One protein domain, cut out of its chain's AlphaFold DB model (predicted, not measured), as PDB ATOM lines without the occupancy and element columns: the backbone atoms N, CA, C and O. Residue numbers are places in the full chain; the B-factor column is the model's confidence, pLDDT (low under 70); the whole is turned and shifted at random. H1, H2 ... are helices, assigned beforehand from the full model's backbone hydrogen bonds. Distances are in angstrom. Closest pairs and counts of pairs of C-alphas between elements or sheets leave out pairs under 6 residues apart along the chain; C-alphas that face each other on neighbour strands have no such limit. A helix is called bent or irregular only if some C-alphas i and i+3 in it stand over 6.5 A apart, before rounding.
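Overview. This is residues 18 to 91 of the 96 residues of an uncharacterized protein of Haloferax sulfurifontis ATCC BAA-897 (UniProt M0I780). Three short helices, H1, H2 and H3, are set crosswise with their centres in a triangle and make a small head, while a long link leads away to a fourth helix, H4, which is separate from the head as a long arm. Residues 77 to 91, of which 77 to 89 belong to H4, stick out free. The printed part has 74 residues with four named helices, H1, H2, H3 and H4 in that order along the chain, and no named strand; the class is all helix. The whole is only just compact, close to loose, with a radius of gyration of the C-alphas of 13.2 A, and its spans are 35 by 34 by 21 A.

Arrangement. H1, residues 21 to 30, and H2, residues 35 to 41, only just touch, with 3 pairs of C-alphas within 8 A. Their closest C-alphas, those of Leu 27 and Ile 38, are 7.0 A apart. The two run opposite ways at a steep tilt of 67 degrees, only just short of about perpendicular. H3, residues 46 to 55, touches H2 with 13 pairs of C-alphas within 8 A, the closest being those of Arg 36 and Thr 46 at 4.9 A. H2 and H3 run opposite ways at a steep tilt of 58 degrees. H1 and H3 are close but not clearly touching: their closest C-alphas, those of Leu 24 and Leu 53, are 7.1 A apart, and their lines are about perpendicular at 80 degrees. H4, residues 70 to 89, is apart from H1, H2 and H3. In H1, H2, H3 and H4 every O i to N i+4 pair is within hydrogen-bond range.

Along the chain. H1 begins at C-alpha 21, at (-13.411, 71.815, 79.695), and measures 12.5 A from first to last C-alpha. It is neither bent nor irregular, but only just: C-alphas 27 and 30 are 6.0 A apart. H2 measures 10.0 A. H3 measures 14.1 A and ends at C-alpha 55, at (-11.015, 81.169, 83.725). H4, the longest helix with 20 residues, measures 28.3 A and ends at C-alpha 89, at (4.849, 48.865, 81.204).

Size, cuts and confidence. The two C-alphas farthest apart, those of Arg 55 and Gly 91, are 40.0 A apart. The printed part has no cut. The links from H1 to H2 and from H2 to H3 are tight, 4 residues each, and the link from H3 to H4, residues 56 to 69, is long. Without residues 77 to 91, which stand free, the body of 59 residues spans 35 by 21 by 17 A. The model's mean pLDDT over the printed part is 70.0; residues 60 to 91 are under 70, and H4 has a mean of 51.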
ATOM      1  N   TRP A  18      -6.783  71.509  74.258       81.81
ATOM      2  CA  TRP A  18      -6.327  72.139  75.503       81.81
ATOM      3  C   TRP A  18      -7.238  73.255  76.035       81.81
ATOM      4  O   TRP A  18      -7.054  73.697  77.163       81.81
ATOM      5  N   LYS A  19      -8.188  73.747  75.232       86.00
ATOM      6  CA  LYS A  19      -9.226  74.698  75.649       86.00
ATOM      7  C   LYS A  19     -10.549  74.013  75.969       86.00
ATOM      8  O   LYS A  19     -11.505  74.708  76.296       86.00
ATOM      9  N   ARG A  20     -10.681  72.696  75.820       87.25
ATOM     10  CA  ARG A  20     -11.943  72.032  76.156       87.25
ATOM     11  C   ARG A  20     -12.015  71.778  77.667       87.25
ATOM     12  O   ARG A  20     -10.990  71.540  78.300       87.25
ATOM     13  N   ALA A  21     -13.213  71.908  78.243       84.25
ATOM     14  CA  ALA A  21     -13.411  71.815  79.695       84.25
ATOM     15  C   ALA A  21     -13.101  70.406  80.195       84.25
ATOM     16  O   ALA A  21     -12.268  70.244  81.074       84.25
ATOM     17  N   ASP A  22     -13.721  69.426  79.538       83.62
ATOM     18  CA  ASP A  22     -13.559  67.990  79.743       83.62
ATOM     19  C   ASP A  22     -12.085  67.581  79.747       83.62
ATOM     20  O   ASP A  22     -11.617  66.927  80.671       83.62
ATOM     21  N   VAL A  23     -11.317  68.049  78.760       88.12
ATOM     22  CA  VAL A  23      -9.887  67.731  78.651       88.12
ATOM     23  C   VAL A  23      -9.080  68.355  79.790       88.12
ATOM     24  O   VAL A  23      -8.185  67.713  80.335       88.12
ATOM     25  N   LEU A  24      -9.341  69.614  80.144       86.94
ATOM     26  CA  LEU A  24      -8.610  70.270  81.230       86.94
ATOM     27  C   LEU A  24      -8.970  69.692  82.598       86.94
ATOM     28  O   LEU A  24      -8.081  69.567  83.432       86.94
ATOM     29  N   GLU A  25     -10.229  69.332  82.819       85.06
ATOM     30  CA  GLU A  25     -10.709  68.719  84.057       85.06
ATOM     31  C   GLU A  25     -10.142  67.307  84.229       85.06
ATOM     32  O   GLU A  25      -9.522  67.028  85.254       85.06
ATOM     33  N   GLU A  26     -10.203  66.461  83.197       84.81
ATOM     34  CA  GLU A  26      -9.584  65.131  83.228       84.81
ATOM     35  C   GLU A  26      -8.081  65.239  83.527       84.81
ATOM     36  O   GLU A  26      -7.540  64.576  84.411       84.81
ATOM     37  N   LEU A  27      -7.369  66.115  82.814       86.62
ATOM     38  CA  LEU A  27      -5.924  66.223  82.987       86.62
ATOM     39  C   LEU A  27      -5.549  66.856  84.332       86.62
ATOM     40  O   LEU A  27      -4.630  66.373  84.986       86.62
ATOM     41  N   HIS A  28      -6.214  67.930  84.752       83.62
ATOM     42  CA  HIS A  28      -5.814  68.707  85.926       83.62
ATOM     43  C   HIS A  28      -6.422  68.196  87.234       83.62
ATOM     44  O   HIS A  28      -5.725  68.173  88.246       83.62
ATOM     45  N   VAL A  29      -7.695  67.794  87.216       79.56
ATOM     46  CA  VAL A  29      -8.444  67.354  88.401       79.56
ATOM     47  C   VAL A  29      -8.303  65.848  88.591       79.56
ATOM     48  O   VAL A  29      -7.883  65.421  89.663       79.56
ATOM     49  N   GLU A  30      -8.579  65.037  87.564       78.88
ATOM     50  CA  GLU A  30      -8.531  63.573  87.719       78.88
ATOM     51  C   GLU A  30      -7.097  63.036  87.719       78.88
ATOM     52  O   GLU A  30      -6.718  62.235  88.575       78.88
ATOM     53  N   ARG A  31      -6.269  63.487  86.768       77.06
ATOM     54  CA  ARG A  31      -4.875  63.032  86.648       77.06
ATOM     55  C   ARG A  31      -3.889  63.870  87.464       77.06
ATOM     56  O   ARG A  31      -2.721  63.490  87.558       77.06
ATOM     57  N   GLY A  32      -4.315  65.007  88.020       82.62
ATOM     58  CA  GLY A  32      -3.459  65.887  88.823       82.62
ATOM     59  C   GLY A  32      -2.337  66.573  88.034       82.62
ATOM     60  O   GLY A  32      -1.308  66.934  88.610       82.62
ATOM     61  N   TRP A  33      -2.468  66.715  86.710       83.44
ATOM     62  CA  TRP A  33      -1.412  67.298  85.885       83.44
ATOM     63  C   TRP A  33      -1.294  68.804  86.130       83.44
ATOM     64  O   TRP A  33      -2.281  69.545  86.041       83.44
ATOM     65  N   PRO A  34      -0.076  69.320  86.354       82.62
ATOM     66  CA  PRO A  34       0.134  70.753  86.440       82.62
ATOM     67  C   PRO A  34      -0.030  71.390  85.054       82.62
ATOM     68  O   PRO A  34       0.263  70.783  84.020       82.62
ATOM     69  N   ALA A  35      -0.387  72.676  85.030       84.25
ATOM     70  CA  ALA A  35      -0.555  73.445  83.792       84.25
ATOM     71  C   ALA A  35       0.649  73.340  82.834       84.25
ATOM     72  O   ALA A  35       0.480  73.400  81.621       84.25
ATOM     73  N   ARG A  36       1.871  73.165  83.361       84.50
ATOM     74  CA  ARG A  36       3.090  72.994  82.553       84.50
ATOM     75  C   ARG A  36       3.080  71.703  81.741       84.50
ATOM     76  O   ARG A  36       3.496  71.719  80.589       84.50
ATOM     77  N   ASP A  37       2.643  70.602  82.335       83.12
ATOM     78  CA  ASP A  37       2.711  69.292  81.688       83.12
ATOM     79  C   ASP A  37       1.547  69.125  80.701       83.12
ATOM     80  O   ASP A  37       1.741  68.618  79.597       83.12
ATOM     81  N   ILE A  38       0.386  69.711  81.015       86.75
ATOM     82  CA  ILE A  38      -0.702  69.916  80.047       86.75
ATOM     83  C   ILE A  38      -0.200  70.754  78.861       86.75
ATOM     84  O   ILE A  38      -0.380  70.380  77.706       86.75
ATOM     85  N   ALA A  39       0.487  71.864  79.133       88.44
ATOM     86  CA  ALA A  39       1.018  72.737  78.094       88.44
ATOM     87  C   ALA A  39       2.048  72.039  77.193       88.44
ATOM     88  O   ALA A  39       1.989  72.193  75.978       88.44
ATOM     89  N   ARG A  40       2.926  71.206  77.766       85.50
ATOM     90  CA  ARG A  40       3.861  70.363  77.004       85.50
ATOM     91  C   ARG A  40       3.143  69.352  76.115       85.50
ATOM     92  O   ARG A  40       3.533  69.185  74.968       85.50
ATOM     93  N   ARG A  41       2.088  68.702  76.618       86.75
ATOM     94  CA  ARG A  41       1.311  67.712  75.851       86.75
ATOM     95  C   ARG A  41       0.674  68.301  74.597       86.75
ATOM     96  O   ARG A  41       0.556  67.599  73.600       86.75
ATOM     97  N   PHE A  42       0.249  69.558  74.661       87.44
ATOM     98  CA  PHE A  42      -0.421  70.235  73.551       87.44
ATOM     99  C   PHE A  42       0.473  71.221  72.795       87.44
ATOM    100  O   PHE A  42      -0.040  71.939  71.943       87.44
ATOM    101  N   ASP A  43       1.769  71.263  73.109       89.00
ATOM    102  CA  ASP A  43       2.741  72.213  72.555       89.00
ATOM    103  C   ASP A  43       2.252  73.675  72.599       89.00
ATOM    104  O   ASP A  43       2.235  74.416  71.617       89.00
ATOM    105  N   VAL A  44       1.782  74.093  73.775       89.81
ATOM    106  CA  VAL A  44       1.305  75.456  74.030       89.81
ATOM    107  C   VAL A  44       2.038  76.092  75.199       89.81
ATOM    108  O   VAL A  44       2.713  75.444  75.992       89.81
ATOM    109  N   GLU A  45       1.889  77.404  75.351       87.75
ATOM    110  CA  GLU A  45       2.465  78.110  76.489       87.75
ATOM    111  C   GLU A  45       1.753  77.747  77.796       87.75
ATOM    112  O   GLU A  45       0.531  77.855  77.914       87.75
ATOM    113  N   THR A  46       2.531  77.451  78.838       85.62
ATOM    114  CA  THR A  46       2.006  77.184  80.188       85.62
ATOM    115  C   THR A  46       1.108  78.302  80.710       85.62
ATOM    116  O   THR A  46       0.099  78.023  81.350       85.62
ATOM    117  N   ARG A  47       1.421  79.568  80.395       85.25
ATOM    118  CA  ARG A  47       0.590  80.721  80.782       85.25
ATOM    119  C   ARG A  47      -0.806  80.674  80.157       85.25
ATOM    120  O   ARG A  47      -1.765  81.079  80.806       85.25
ATOM    121  N   LYS A  48      -0.933  80.173  78.922       89.56
ATOM    122  CA  LYS A  48      -2.228  80.037  78.236       89.56
ATOM    123  C   LYS A  48      -3.092  78.977  78.908       89.56
ATOM    124  O   LYS A  48      -4.267  79.235  79.136       89.56
ATOM    125  N   VAL A  49      -2.499  77.841  79.270       86.62
ATOM    126  CA  VAL A  49      -3.194  76.765  79.994       86.62
ATOM    127  C   VAL A  49      -3.572  77.202  81.407       86.62
ATOM    128  O   VAL A  49      -4.711  77.011  81.805       86.62
ATOM    129  N   ALA A  50      -2.663  77.847  82.144       85.00
ATOM    130  CA  ALA A  50      -2.945  78.353  83.490       85.00
ATOM    131  C   ALA A  50      -4.118  79.344  83.493       85.00
ATOM    132  O   ALA A  50      -5.058  79.176  84.260       85.00
ATOM    133  N   ARG A  51      -4.116  80.309  82.565       86.62
ATOM    134  CA  ARG A  51      -5.222  81.261  82.407       86.62
ATOM    135  C   ARG A  51      -6.539  80.574  82.042       86.62
ATOM    136  O   ARG A  51      -7.594  81.041  82.448       86.62
ATOM    137  N   GLU A  52      -6.495  79.498  81.260       89.06
ATOM    138  CA  GLU A  52      -7.700  78.754  80.879       89.06
ATOM    139  C   GLU A  52      -8.248  77.911  82.042       89.06
ATOM    140  O   GLU A  52      -9.462  77.854  82.218       89.06
ATOM    141  N   LEU A  53      -7.374  77.327  82.870       85.56
ATOM    142  CA  LEU A  53      -7.748  76.654  84.120       85.56
ATOM    143  C   LEU A  53      -8.362  77.640  85.127       85.56
ATOM    144  O   LEU A  53      -9.392  77.340  85.723       85.56
ATOM    145  N   GLU A  54      -7.762  78.825  85.286       85.31
ATOM    146  CA  GLU A  54      -8.281  79.901  86.147       85.31
ATOM    147  C   GLU A  54      -9.632  80.423  85.651       85.31
ATOM    148  O   GLU A  54     -10.573  80.529  86.431       85.31
ATOM    149  N   ARG A  55      -9.764  80.693  84.343       85.44
ATOM    150  CA  ARG A  55     -11.015  81.169  83.725       85.44
ATOM    151  C   ARG A  55     -12.190  80.218  83.959       85.44
ATOM    152  O   ARG A  55     -13.335  80.652  83.931       85.44
ATOM    153  N   ARG A  56     -11.903  78.929  84.116       80.75
ATOM    154  CA  ARG A  56     -12.894  77.868  84.317       80.75
ATOM    155  C   ARG A  56     -13.094  77.510  85.783       80.75
ATOM    156  O   ARG A  56     -13.854  76.594  86.054       80.75
ATOM    157  N   GLU A  57     -12.385  78.175  86.695       82.12
ATOM    158  CA  GLU A  57     -12.431  77.923  88.141       82.12
ATOM    159  C   GLU A  57     -12.078  76.474  88.538       82.12
ATOM    160  O   GLU A  57     -12.272  76.065  89.676       82.12
ATOM    161  N   ILE A  58     -11.483  75.708  87.616       77.31
ATOM    162  CA  ILE A  58     -10.990  74.342  87.849       77.31
ATOM    163  C   ILE A  58      -9.533  74.332  88.299       77.31
ATOM    164  O   ILE A  58      -8.969  73.266  88.519       77.31
ATOM    165  N   TYR A  59      -8.891  75.498  88.411       70.69
ATOM    166  CA  TYR A  59      -7.532  75.604  88.926       70.69
ATOM    167  C   TYR A  59      -7.510  75.213  90.408       70.69
ATOM    168  O   TYR A  59      -7.792  76.027  91.287       70.69
ATOM    169  N   THR A  60      -7.177  73.952  90.689       63.47
ATOM    170  CA  THR A  60      -7.109  73.455  92.062       63.47
ATOM    171  C   THR A  60      -5.697  73.642  92.605       63.47
ATOM    172  O   THR A  60      -4.694  73.326  91.958       63.47
ATOM    173  N   GLU A  61      -5.593  74.146  93.834       55.00
ATOM    174  CA  GLU A  61      -4.297  74.391  94.469       55.00
ATOM    175  C   GLU A  61      -3.520  73.090  94.752       55.00
ATOM    176  O   GLU A  61      -2.299  73.116  94.902       55.00
ATOM    177  N   THR A  62      -4.201  71.936  94.721       52.44
ATOM    178  CA  THR A  62      -3.587  70.605  94.875       52.44
ATOM    179  C   THR A  62      -2.597  70.256  93.761       52.44
ATOM    180  O   THR A  62      -1.672  69.477  93.981       52.44
ATOM    181  N   ALA A  63      -2.722  70.891  92.592       53.62
ATOM    182  CA  ALA A  63      -1.807  70.725  91.469       53.62
ATOM    183  C   ALA A  63      -0.594  71.674  91.518       53.62
ATOM    184  O   ALA A  63       0.240  71.669  90.602       53.62
ATOM    185  N   ARG A  64      -0.466  72.517  92.556       52.81
ATOM    186  CA  ARG A  64       0.755  73.303  92.748       52.81
ATOM    187  C   ARG A  64       1.862  72.377  93.254       52.81
ATOM    188  O   ARG A  64       1.737  71.833  94.350       52.81
ATOM    189  N   PRO A  65       2.981  72.220  92.523       51.81
ATOM    190  CA  PRO A  65       4.138  71.572  93.109       51.81
ATOM    191  C   PRO A  65       4.564  72.334  94.366       51.81
ATOM    192  O   PRO A  65       4.576  73.572  94.339       51.81
ATOM    193  N   PRO A  66       4.947  71.636  95.449       48.09
ATOM    194  CA  PRO A  66       5.464  72.290  96.640       48.09
ATOM    195  C   PRO A  66       6.663  73.152  96.235       48.09
ATOM    196  O   PRO A  66       7.689  72.658  95.762       48.09
ATOM    197  N   MET A  67       6.498  74.473  96.348       43.50
ATOM    198  CA  MET A  67       7.338  75.421  95.617       43.50
ATOM    199  C   MET A  67       8.758  75.569  96.177       43.50
ATOM    200  O   MET A  67       9.581  76.220  95.534       43.50
ATOM    201  N   ARG A  68       9.092  74.987  97.341       44.50
ATOM    202  CA  ARG A  68      10.432  75.095  97.946       44.50
ATOM    203  C   ARG A  68      10.799  73.882  98.806       44.50
ATOM    204  O   ARG A  68       9.950  73.300  99.471       44.50
ATOM    205  N   GLY A  69      12.092  73.553  98.820       48.50
ATOM    206  CA  GLY A  69      12.689  72.517  99.671       48.50
ATOM    207  C   GLY A  69      12.817  71.139  99.015       48.50
ATOM    208  O   GLY A  69      12.562  70.966  97.823       48.50
ATOM    209  N   ILE A  70      13.225  70.149  99.813       53.75
ATOM    210  CA  ILE A  70      13.460  68.756  99.390       53.75
ATOM    211  C   ILE A  70      12.208  68.159  98.726       53.75
ATOM    212  O   ILE A  70      12.328  67.459  97.725       53.75
ATOM    213  N   ALA A  71      11.010  68.535  99.186       49.62
ATOM    214  CA  ALA A  71       9.735  68.134  98.592       49.62
ATOM    215  C   ALA A  71       9.604  68.527  97.107       49.62
ATOM    216  O   ALA A  71       9.131  67.732  96.301       49.62
ATOM    217  N   GLY A  72      10.093  69.707  96.710       51.19
ATOM    218  CA  GLY A  72      10.091  70.138  95.307       51.19
ATOM    219  C   GLY A  72      11.106  69.387  94.436       51.19
ATOM    220  O   GLY A  72      10.922  69.288  93.221       51.19
ATOM    221  N   LYS A  73      12.170  68.840  95.040       55.31
ATOM    222  CA  LYS A  73      13.163  68.003  94.349       55.31
ATOM    223  C   LYS A  73      12.638  66.576  94.168       55.31
ATOM    224  O   LYS A  73      12.606  66.092  93.044       55.31
ATOM    225  N   VAL A  74      12.090  65.990  95.234       58.41
ATOM    226  CA  VAL A  74      11.467  64.656  95.232       58.41
ATOM    227  C   VAL A  74      10.257  64.600  94.298       58.41
ATOM    228  O   VAL A  74      10.095  63.626  93.569       58.41
ATOM    229  N   TRP A  75       9.440  65.656  94.239       55.91
ATOM    230  CA  TRP A  75       8.328  65.749  93.285       55.91
ATOM    231  C   TRP A  75       8.818  65.809  91.826       55.91
ATOM    232  O   TRP A  75       8.267  65.147  90.950       55.91
ATOM    233  N   ARG A  76       9.915  66.535  91.561       54.22
ATOM    234  CA  ARG A  76      10.543  66.622  90.229       54.22
ATOM    235  C   ARG A  76      11.173  65.296  89.788       54.22
ATOM    236  O   ARG A  76      11.049  64.933  88.623       54.22
ATOM    237  N   GLU A  77      11.815  64.581  90.710       54.09
ATOM    238  CA  GLU A  77      12.400  63.252  90.473       54.09
ATOM    239  C   GLU A  77      11.320  62.166  90.333       54.09
ATOM    240  O   GLU A  77      11.447  61.270  89.501       54.09
ATOM    241  N   SER A  78      10.206  62.276  91.064       54.75
ATOM    242  CA  SER A  78       9.072  61.346  90.938       54.75
ATOM    243  C   SER A  78       8.385  61.449  89.573       54.75
ATOM    244  O   SER A  78       7.967  60.430  89.028       54.75
ATOM    245  N   LEU A  79       8.332  62.647  88.978       52.34
ATOM    246  CA  LEU A  79       7.829  62.846  87.612       52.34
ATOM    247  C   LEU A  79       8.742  62.225  86.544       52.34
ATOM    248  O   LEU A  79       8.238  61.628  85.599       52.34
ATOM    249  N   GLN A  80      10.067  62.298  86.709       55.50
ATOM    250  CA  GLN A  80      11.006  61.629  85.795       55.50
ATOM    251  C   GLN A  80      10.955  60.099  85.929       55.50
ATOM    252  O   GLN A  80      11.030  59.387  84.931       55.50
ATOM    253  N   ASN A  81      10.752  59.572  87.140       47.25
ATOM    254  CA  ASN A  81      10.605  58.127  87.353       47.25
ATOM    255  C   ASN A  81       9.265  57.566  86.847       47.25
ATOM    256  O   ASN A  81       9.211  56.404  86.439       47.25
ATOM    257  N   ALA A  82       8.190  58.361  86.848       50.03
ATOM    258  CA  ALA A  82       6.911  57.963  86.256       50.03
ATOM    259  C   ALA A  82       7.013  57.794  84.727       50.03
ATOM    260  O   ALA A  82       6.411  56.877  84.173       50.03
ATOM    261  N   GLU A  83       7.831  58.614  84.063       44.31
ATOM    262  CA  GLU A  83       8.115  58.510  82.624       44.31
ATOM    263  C   GLU A  83       8.882  57.216  82.286       44.31
ATOM    264  O   GLU A  83       8.559  56.532  81.316       44.31
ATOM    265  N   ILE A  84       9.817  56.798  83.152       47.59
ATOM    266  CA  ILE A  84      10.544  55.523  83.014       47.59
ATOM    267  C   ILE A  84       9.625  54.315  83.272       47.59
ATOM    268  O   ILE A  84       9.715  53.313  82.563       47.59
ATOM    269  N   ARG A  85       8.703  54.397  84.243       45.69
ATOM    270  CA  ARG A  85       7.726  53.322  84.509       45.69
ATOM    271  C   ARG A  85       6.684  53.172  83.400       45.69
ATOM    272  O   ARG A  85       6.377  52.043  83.035       45.69
ATOM    273  N   ALA A  86       6.209  54.269  82.809       47.34
ATOM    274  CA  ALA A  86       5.298  54.215  81.662       47.34
ATOM    275  C   ALA A  86       5.957  53.590  80.413       47.34
ATOM    276  O   ALA A  86       5.292  52.894  79.643       47.34
ATOM    277  N   LEU A  87       7.273  53.782  80.237       44.09
ATOM    278  CA  LEU A  87       8.042  53.091  79.197       44.09
ATOM    279  C   LEU A  87       8.254  51.599  79.508       44.09
ATOM    280  O   LEU A  87       8.267  50.785  78.588       44.09
ATOM    281  N   ALA A  88       8.402  51.232  80.785       48.41
ATOM    282  CA  ALA A  88       8.606  49.846  81.210       48.41
ATOM    283  C   ALA A  88       7.327  48.986  81.127       48.41
ATOM    284  O   ALA A  88       7.418  47.807  80.791       48.41
ATOM    285  N   ASP A  89       6.142  49.565  81.352       47.94
ATOM    286  CA  ASP A  89       4.849  48.865  81.204       47.94
ATOM    287  C   ASP A  89       4.424  48.668  79.734       47.94
ATOM    288  O   ASP A  89       3.603  47.811  79.420       47.94
ATOM    289  N   SER A  90       5.036  49.395  78.793       48.56
ATOM    290  CA  SER A  90       4.794  49.211  77.349       48.56
ATOM    291  C   SER A  90       5.595  48.043  76.741       48.56
ATOM    292  O   SER A  90       5.588  47.853  75.524       48.56
ATOM    293  N   GLY A  91       6.297  47.260  77.568       52.41
ATOM    294  CA  GLY A  91       7.258  46.239  77.148       52.41
ATOM    295  C   GLY A  91       6.963  44.802  77.587       52.41
ATOM    296  O   GLY A  91       7.895  44.001  77.592       52.41
TER     297      GLY A  91